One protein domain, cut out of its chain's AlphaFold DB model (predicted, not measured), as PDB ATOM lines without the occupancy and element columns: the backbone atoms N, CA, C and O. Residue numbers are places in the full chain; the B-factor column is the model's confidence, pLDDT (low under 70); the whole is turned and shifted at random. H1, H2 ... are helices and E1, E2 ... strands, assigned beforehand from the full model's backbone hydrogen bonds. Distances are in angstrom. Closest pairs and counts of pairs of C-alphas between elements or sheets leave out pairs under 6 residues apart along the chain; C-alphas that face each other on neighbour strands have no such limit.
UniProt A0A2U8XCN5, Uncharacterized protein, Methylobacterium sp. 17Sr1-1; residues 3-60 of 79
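Overview. This is residues 3 to 60 of the 79 residues of an uncharacterized protein of Methylobacterium sp. 17Sr1-1 (UniProt A0A2U8XCN5). A small head holds a short three-stranded antiparallel sheet, E2, E1 and E3 side by side, and the helix H2 sticks out from it as a free arm, with residues 48 to 60 standing free. Within the head, a long loop of residues 14 to 26 leads from E2 to the one-turn helix H1, which only grazes the sheet. The printed part has 58 residues with three named strands and two named helices, in the order E1, E2, H1, E3, H2; its class is mixed, helices and strands, with only 26 residues in named elements. The whole is loose, with a radius of gyration of the C-alphas of 13.3 A, and elongated, spanning 40 by 26 by 15 A.

Along the chain. Find C-alpha 3 at (129.604, 140.252, 118.337), where E1 begins; it covers residues 3 to 5. Go on to residues 11 to 13 for E2. H1 is residues 27 to 30. Next look for E3, residues 42 to 45, which runs 10.1 A from C-alpha 42 at (132.131, 146.153, 116.699). H2, residues 48 to 59, runs 15.9 A and ends at C-alpha 59 at (113.050, 120.561, 110.763).

Arrangement. Start at the sheet, whose order is E2, E1, E3, with E2 and E3 as edge strands. E1 and E2 form a hairpin, antiparallel at 161 degrees; look for N 3 and O 12, within hydrogen-bond range at 2.8 A. E1 and E3 are antiparallel at 152 degrees, with N 4 and O 43 within range at 2.9 A; the C-alphas of Ala 3 and Val 44 face each other at 4.5 A. E2, H1 and E3 make a split strand-helix-strand unit, two strands that run the same way with E1 between them, and its crossover is right-handed. H1 is on the sheet but only grazes it, with residues 28 to 30; its closest C-alphas to E3 are those of Ala 29 and Val 44, 6.0 A apart. H2 is not on the sheet, and it is apart from E1, E2 and H1. In H2 every O i to N i+4 pair is within hydrogen-bond range, while H1 is too short for such a pair.

Size, cuts and confidence. The two C-alphas farthest apart are those of Gln 38 and Gly 60, at 40.8 A. Without residues 48 to 60, the body of 45 residues spans 30 by 17 by 15 A. The links E2 to H1 and H1 to E3 are long, with 13 and 11 residues. The printed part has no cut. Its mean pLDDT is 87.2; look at residues 23 to 26 for the low values, under 70.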
ATOM      1  N   ALA A   3     128.902 138.974 118.435       92.00
ATOM      2  CA  ALA A   3     129.604 140.252 118.337       92.00
ATOM      3  C   ALA A   3     131.122 140.028 118.282       92.00
ATOM      4  O   ALA A   3     131.663 139.216 119.033       92.00
ATOM      5  N   HIS A   4     131.812 140.767 117.414       94.12
ATOM      6  CA  HIS A   4     133.265 140.708 117.276       94.12
ATOM      7  C   HIS A   4     133.879 142.107 117.272       94.12
ATOM      8  O   HIS A   4     133.370 143.029 116.633       94.12
ATOM      9  N   CYS A   5     134.987 142.270 117.988       95.12
ATOM     10  CA  CYS A   5     135.767 143.498 117.977       95.12
ATOM     11  C   CYS A   5     136.816 143.454 116.865       95.12
ATOM     12  O   CYS A   5     137.669 142.570 116.850       95.12
ATOM     13  N   HIS A   6     136.803 144.450 115.982       94.88
ATOM     14  CA  HIS A   6     137.762 144.542 114.881       94.88
ATOM     15  C   HIS A   6     139.177 144.948 115.313       94.88
ATOM     16  O   HIS A   6     140.112 144.724 114.553       94.88
ATOM     17  N   ASP A   7     139.347 145.524 116.507       96.31
ATOM     18  CA  ASP A   7     140.658 146.027 116.944       96.31
ATOM     19  C   ASP A   7     141.446 145.008 117.781       96.31
ATOM     20  O   ASP A   7     142.665 144.956 117.680       96.31
ATOM     21  N   CYS A   8     140.777 144.188 118.602       96.19
ATOM     22  CA  CYS A   8     141.447 143.182 119.445       96.19
ATOM     23  C   CYS A   8     141.023 141.733 119.165       96.19
ATOM     24  O   CYS A   8     141.511 140.820 119.824       96.19
ATOM     25  N   GLY A   9     140.086 141.509 118.238       95.12
ATOM     26  CA  GLY A   9     139.589 140.173 117.901       95.12
ATOM     27  C   GLY A   9     138.689 139.531 118.959       95.12
ATOM     28  O   GLY A   9     138.253 138.398 118.771       95.12
ATOM     29  N   HIS A  10     138.379 140.224 120.063       95.31
ATOM     30  CA  HIS A  10     137.500 139.685 121.098       95.31
ATOM     31  C   HIS A  10     136.115 139.353 120.531       95.31
ATOM     32  O   HIS A  10     135.475 140.196 119.891       95.31
ATOM     33  N   HIS A  11     135.656 138.133 120.800       94.06
ATOM     34  CA  HIS A  11     134.367 137.599 120.379       94.06
ATOM     35  C   HIS A  11     133.494 137.309 121.598       94.06
ATOM     36  O   HIS A  11     133.983 136.825 122.619       94.06
ATOM     37  N   ALA A  12     132.203 137.612 121.484       92.94
ATOM     38  CA  ALA A  12     131.218 137.291 122.503       92.94
ATOM     39  C   ALA A  12     129.846 137.019 121.881       92.94
ATOM     40  O   ALA A  12     129.450 137.647 120.894       92.94
ATOM     41  N   VAL A  13     129.080 136.122 122.506       91.56
ATOM     42  CA  VAL A  13     127.642 135.992 122.257       91.56
ATOM     43  C   VAL A  13     126.908 136.878 123.255       91.56
ATOM     44  O   VAL A  13     127.071 136.740 124.464       91.56
ATOM     45  N   VAL A  14     126.100 137.803 122.745       87.38
ATOM     46  CA  VAL A  14     125.299 138.731 123.546       87.38
ATOM     47  C   VAL A  14     123.811 138.419 123.382       87.38
ATOM     48  O   VAL A  14     123.332 138.146 122.272       87.38
ATOM     49  N   SER A  15     123.080 138.443 124.500       84.19
ATOM     50  CA  SER A  15     121.618 138.338 124.498       84.19
ATOM     51  C   SER A  15     121.015 139.604 123.887       84.19
ATOM     52  O   SER A  15     121.455 140.722 124.168       84.19
ATOM     53  N   THR A  16     120.009 139.413 123.039       78.88
ATOM     54  CA  THR A  16     119.219 140.491 122.430       78.88
ATOM     55  C   THR A  16     117.852 140.644 123.085       78.88
ATOM     56  O   THR A  16     117.087 141.501 122.670       78.88
ATOM     57  N   ASP A  17     117.550 139.867 124.128       81.38
ATOM     58  CA  ASP A  17     116.210 139.783 124.734       81.38
ATOM     59  C   ASP A  17     115.774 141.099 125.391       81.38
ATOM     60  O   ASP A  17     114.593 141.354 125.596       81.38
ATOM     61  N   ARG A  18     116.751 141.945 125.735       76.50
ATOM     62  CA  ARG A  18     116.533 143.270 126.333       76.50
ATOM     63  C   ARG A  18     116.483 144.394 125.300       76.50
ATOM     64  O   ARG A  18     116.332 145.555 125.679       76.50
ATOM     65  N   LEU A  19     116.693 144.084 124.024       76.06
ATOM     66  CA  LEU A  19     116.609 145.067 122.953       76.06
ATOM     67  C   LEU A  19     115.153 145.162 122.480       76.06
ATOM     68  O   LEU A  19     114.473 144.139 122.415       76.06
ATOM     69  N   PRO A  20     114.660 146.366 122.141       75.88
ATOM     70  CA  PRO A  20     113.350 146.510 121.521       75.88
ATOM     71  C   PRO A  20     113.272 145.683 120.236       75.88
ATOM     72  O   PRO A  20     114.222 145.690 119.451       75.88
ATOM     73  N   ALA A  21     112.141 145.015 120.008       73.12
ATOM     74  CA  ALA A  21     111.922 144.218 118.801       73.12
ATOM     75  C   ALA A  21     112.037 145.059 117.513       73.12
ATOM     76  O   ALA A  21     112.535 144.567 116.506       73.12
ATOM     77  N   ASP A  22     111.656 146.339 117.582       74.62
ATOM     78  CA  ASP A  22     111.696 147.287 116.460       74.62
ATOM     79  C   ASP A  22     113.040 148.009 116.301       74.62
ATOM     80  O   ASP A  22     113.140 148.975 115.546       74.62
ATOM     81  N   LEU A  23     114.084 147.606 117.032       69.19
ATOM     82  CA  LEU A  23     115.392 148.238 116.904       69.19
ATOM     83  C   LEU A  23     116.053 147.795 115.586       69.19
ATOM     84  O   LEU A  23     116.428 146.624 115.467       69.19
ATOM     85  N   PRO A  24     116.235 148.693 114.601       67.44
ATOM     86  CA  PRO A  24     116.784 148.297 113.316       67.44
ATOM     87  C   PRO A  24     118.249 147.875 113.459       67.44
ATOM     88  O   PRO A  24     119.043 148.472 114.188       67.44
ATOM     89  N   ILE A  25     118.639 146.846 112.711       58.97
ATOM     90  CA  ILE A  25     120.054 146.592 112.421       58.97
ATOM     91  C   ILE A  25     120.477 147.694 111.432       58.97
ATOM     92  O   ILE A  25     119.810 147.818 110.405       58.97
ATOM     93  N   PRO A  26     121.506 148.530 111.714       66.69
ATOM     94  CA  PRO A  26     122.734 148.258 112.481       66.69
ATOM     95  C   PRO A  26     122.835 148.900 113.882       66.69
ATOM     96  O   PRO A  26     123.891 148.810 114.516       66.69
ATOM     97  N   ASP A  27     121.777 149.526 114.399       71.00
ATOM     98  CA  ASP A  27     121.838 150.386 115.596       71.00
ATOM     99  C   ASP A  27     122.238 149.643 116.878       71.00
ATOM    100  O   ASP A  27     122.750 150.239 117.829       71.00
ATOM    101  N   ILE A  28     122.066 148.321 116.898       75.62
ATOM    102  CA  ILE A  28     122.529 147.457 117.986       75.62
ATOM    103  C   ILE A  28     124.058 147.508 118.113       75.62
ATOM    104  O   ILE A  28     124.572 147.615 119.227       75.62
ATOM    105  N   ALA A  29     124.790 147.473 116.995       76.44
ATOM    106  CA  ALA A  29     126.255 147.480 116.996       76.44
ATOM    107  C   ALA A  29     126.820 148.786 117.570       76.44
ATOM    108  O   ALA A  29     127.801 148.767 118.310       76.44
ATOM    109  N   LEU A  30     126.152 149.911 117.293       81.75
ATOM    110  CA  LEU A  30     126.557 151.244 117.753       81.75
ATOM    111  C   LEU A  30     126.494 151.405 119.278       81.75
ATOM    112  O   LEU A  30     127.159 152.280 119.837       81.75
ATOM    113  N   ARG A  31     125.710 150.565 119.961       82.75
ATOM    114  CA  ARG A  31     125.568 150.569 121.426       82.75
ATOM    115  C   ARG A  31     126.605 149.701 122.133       82.75
ATOM    116  O   ARG A  31     126.696 149.751 123.358       82.75
ATOM    117  N   LEU A  32     127.379 148.909 121.394       87.94
ATOM    118  CA  LEU A  32     128.354 147.989 121.966       87.94
ATOM    119  C   LEU A  32     129.731 148.638 122.103       87.94
ATOM    120  O   LEU A  32     130.169 149.454 121.292       87.94
ATOM    121  N   ARG A  33     130.440 148.219 123.147       93.69
ATOM    122  CA  ARG A  33     131.846 148.538 123.367       93.69
ATOM    123  C   ARG A  33     132.574 147.269 123.781       93.69
ATOM    124  O   ARG A  33     132.057 146.500 124.588       93.69
ATOM    125  N   CYS A  34     133.766 147.049 123.235       94.75
ATOM    126  CA  CYS A  34     134.578 145.906 123.625       94.75
ATOM    127  C   CYS A  34     134.954 146.018 125.108       94.75
ATOM    128  O   CYS A  34     135.591 146.988 125.511       94.75
ATOM    129  N   SER A  35     134.608 145.015 125.912       95.06
ATOM    130  CA  SER A  35     134.982 144.949 127.331       95.06
ATOM    131  C   SER A  35     136.498 144.876 127.541       95.06
ATOM    132  O   SER A  35     136.993 145.362 128.551       95.06
ATOM    133  N   THR A  36     137.235 144.326 126.570       96.62
ATOM    134  CA  THR A  36     138.692 144.127 126.645       96.62
ATOM    135  C   THR A  36     139.475 145.385 126.259       96.62
ATOM    136  O   THR A  36     140.326 145.830 127.018       96.62
ATOM    137  N   CYS A  37     139.191 145.984 125.095       96.44
ATOM    138  CA  CYS A  37     139.977 147.110 124.563       96.44
ATOM    139  C   CYS A  37     139.223 148.447 124.496       96.44
ATOM    140  O   CYS A  37     139.770 149.439 124.022       96.44
ATOM    141  N   GLN A  38     137.959 148.488 124.924       95.88
ATOM    142  CA  GLN A  38     137.106 149.684 124.922       95.88
ATOM    143  C   GLN A  38     136.788 150.278 123.534       95.88
ATOM    144  O   GLN A  38     136.155 151.333 123.451       95.88
ATOM    145  N   SER A  39     137.147 149.592 122.444       94.38
ATOM    146  CA  SER A  39     136.802 150.005 121.082       94.38
ATOM    147  C   SER A  39     135.295 149.945 120.804       94.38
ATOM    148  O   SER A  39     134.573 149.106 121.350       94.38
ATOM    149  N   LYS A  40     134.842 150.822 119.900       93.00
ATOM    150  CA  LYS A  40     133.492 150.840 119.315       93.00
ATOM    151  C   LYS A  40     133.425 150.198 117.923       93.00
ATOM    152  O   LYS A  40     132.351 150.149 117.333       93.00
ATOM    153  N   ARG A  41     134.547 149.721 117.369       92.44
ATOM    154  CA  ARG A  41     134.577 149.024 116.072       92.44
ATOM    155  C   ARG A  41     134.101 147.586 116.260       92.44
ATOM    156  O   ARG A  41     134.908 146.656 116.301       92.44
ATOM    157  N   ILE A  42     132.793 147.432 116.438       92.38
ATOM    158  CA  ILE A  42     132.131 146.153 116.699       92.38
ATOM    159  C   ILE A  42     131.290 145.756 115.491       92.38
ATOM    160  O   ILE A  42     130.400 146.503 115.086       92.38
ATOM    161  N   GLY A  43     131.542 144.571 114.947       90.62
ATOM    162  CA  GLY A  43     130.651 143.940 113.985       90.62
ATOM    163  C   GLY A  43     129.711 142.966 114.692       90.62
ATOM    164  O   GLY A  43     130.117 142.232 115.597       90.62
ATOM    165  N   VAL A  44     128.444 142.949 114.285       88.81
ATOM    166  CA  VAL A  44     127.423 142.051 114.839       88.81
ATOM    167  C   VAL A  44     126.828 141.187 113.739       88.81
ATOM    168  O   VAL A  44     126.605 141.659 112.628       88.81
ATOM    169  N   MET A  45     126.570 139.923 114.053       87.56
ATOM    170  CA  MET A  45     125.884 138.981 113.172       87.56
ATOM    171  C   MET A  45     124.901 138.125 113.971       87.56
ATOM    172  O   MET A  45     124.956 138.054 115.205       87.56
ATOM    173  N   MET A  46     124.001 137.435 113.268       85.31
ATOM    174  CA  MET A  46     123.204 136.377 113.882       85.31
ATOM    175  C   MET A  46     124.135 135.338 114.523       85.31
ATOM    176  O   MET A  46     125.218 135.052 114.013       85.31
ATOM    177  N   ASP A  47     123.720 134.786 115.663       88.31
ATOM    178  CA  ASP A  47     124.397 133.615 116.209       88.31
ATOM    179  C   ASP A  47     124.046 132.405 115.335       88.31
ATOM    180  O   ASP A  47     122.997 131.781 115.504       88.31
ATOM    181  N   MET A  48     124.901 132.129 114.350       88.19
ATOM    182  CA  MET A  48     124.669 131.062 113.379       88.19
ATOM    183  C   MET A  48     124.668 129.679 114.033       88.19
ATOM    184  O   MET A  48     123.937 128.807 113.576       88.19
ATOM    185  N   ALA A  49     125.423 129.475 115.119       88.56
ATOM    186  CA  ALA A  49     125.432 128.199 115.828       88.56
ATOM    187  C   ALA A  49     124.068 127.935 116.477       88.56
ATOM    188  O   ALA A  49     123.473 126.880 116.254       88.56
ATOM    189  N   ALA A  50     123.530 128.922 117.200       89.31
ATOM    190  CA  ALA A  50     122.186 128.831 117.768       89.31
ATOM    191  C   ALA A  50     121.102 128.722 116.680       89.31
ATOM    192  O   ALA A  50     120.146 127.959 116.829       89.31
ATOM    193  N   HIS A  51     121.258 129.444 115.566       89.00
ATOM    194  CA  HIS A  51     120.338 129.372 114.432       89.00
ATOM    195  C   HIS A  51     120.277 127.966 113.823       89.00
ATOM    196  O   HIS A  51     119.183 127.431 113.648       89.00
ATOM    197  N   TYR A  52     121.428 127.347 113.546       89.81
ATOM    198  CA  TYR A  52     121.472 125.991 113.001       89.81
ATOM    199  C   TYR A  52     120.993 124.949 114.007       89.81
ATOM    200  O   TYR A  52     120.259 124.047 113.619       89.81
ATOM    201  N   ALA A  53     121.321 125.097 115.294       91.19
ATOM    202  CA  ALA A  53     120.801 124.213 116.334       91.19
ATOM    203  C   ALA A  53     119.264 124.225 116.366       91.19
ATOM    204  O   ALA A  53     118.639 123.163 116.396       91.19
ATOM    205  N   ARG A  54     118.652 125.414 116.283       92.50
ATOM    206  CA  ARG A  54     117.195 125.563 116.182       92.50
ATOM    207  C   ARG A  54     116.648 124.935 114.900       92.50
ATOM    208  O   ARG A  54     115.720 124.140 114.969       92.50
ATOM    209  N   LEU A  55     117.244 125.245 113.749       93.25
ATOM    210  CA  LEU A  55     116.810 124.719 112.452       93.25
ATOM    211  C   LEU A  55     116.840 123.182 112.419       93.25
ATOM    212  O   LEU A  55     115.881 122.554 111.967       93.25
ATOM    213  N   THR A  56     117.905 122.572 112.943       93.19
ATOM    214  CA  THR A  56     118.025 121.116 113.071       93.19
ATOM    215  C   THR A  56     116.976 120.540 114.018       93.19
ATOM    216  O   THR A  56     116.396 119.506 113.698       93.19
ATOM    217  N   ALA A  57     116.698 121.191 115.149       93.88
ATOM    218  CA  ALA A  57     115.686 120.722 116.094       93.88
ATOM    219  C   ALA A  57     114.258 120.792 115.521       93.88
ATOM    220  O   ALA A  57     113.472 119.874 115.732       93.88
ATOM    221  N   GLU A  58     113.928 121.856 114.785       95.06
ATOM    222  CA  GLU A  58     112.579 122.094 114.252       95.06
ATOM    223  C   GLU A  58     112.277 121.287 112.986       95.06
ATOM    224  O   GLU A  58     111.146 120.851 112.782       95.06
ATOM    225  N   THR A  59     113.272 121.102 112.117       94.94
ATOM    226  CA  THR A  59     113.050 120.561 110.763       94.94
ATOM    227  C   THR A  59     113.825 119.278 110.478       94.94
ATOM    228  O   THR A  59     113.623 118.654 109.440       94.94
ATOM    229  N   GLY A  60     114.755 118.891 111.355       91.75
ATOM    230  CA  GLY A  60     115.719 117.823 111.083       91.75
ATOM    231  C   GLY A  60     116.772 118.188 110.032       91.75
ATOM    232  O   GLY A  60     117.639 117.362 109.742       91.75
TER     233      GLY A  60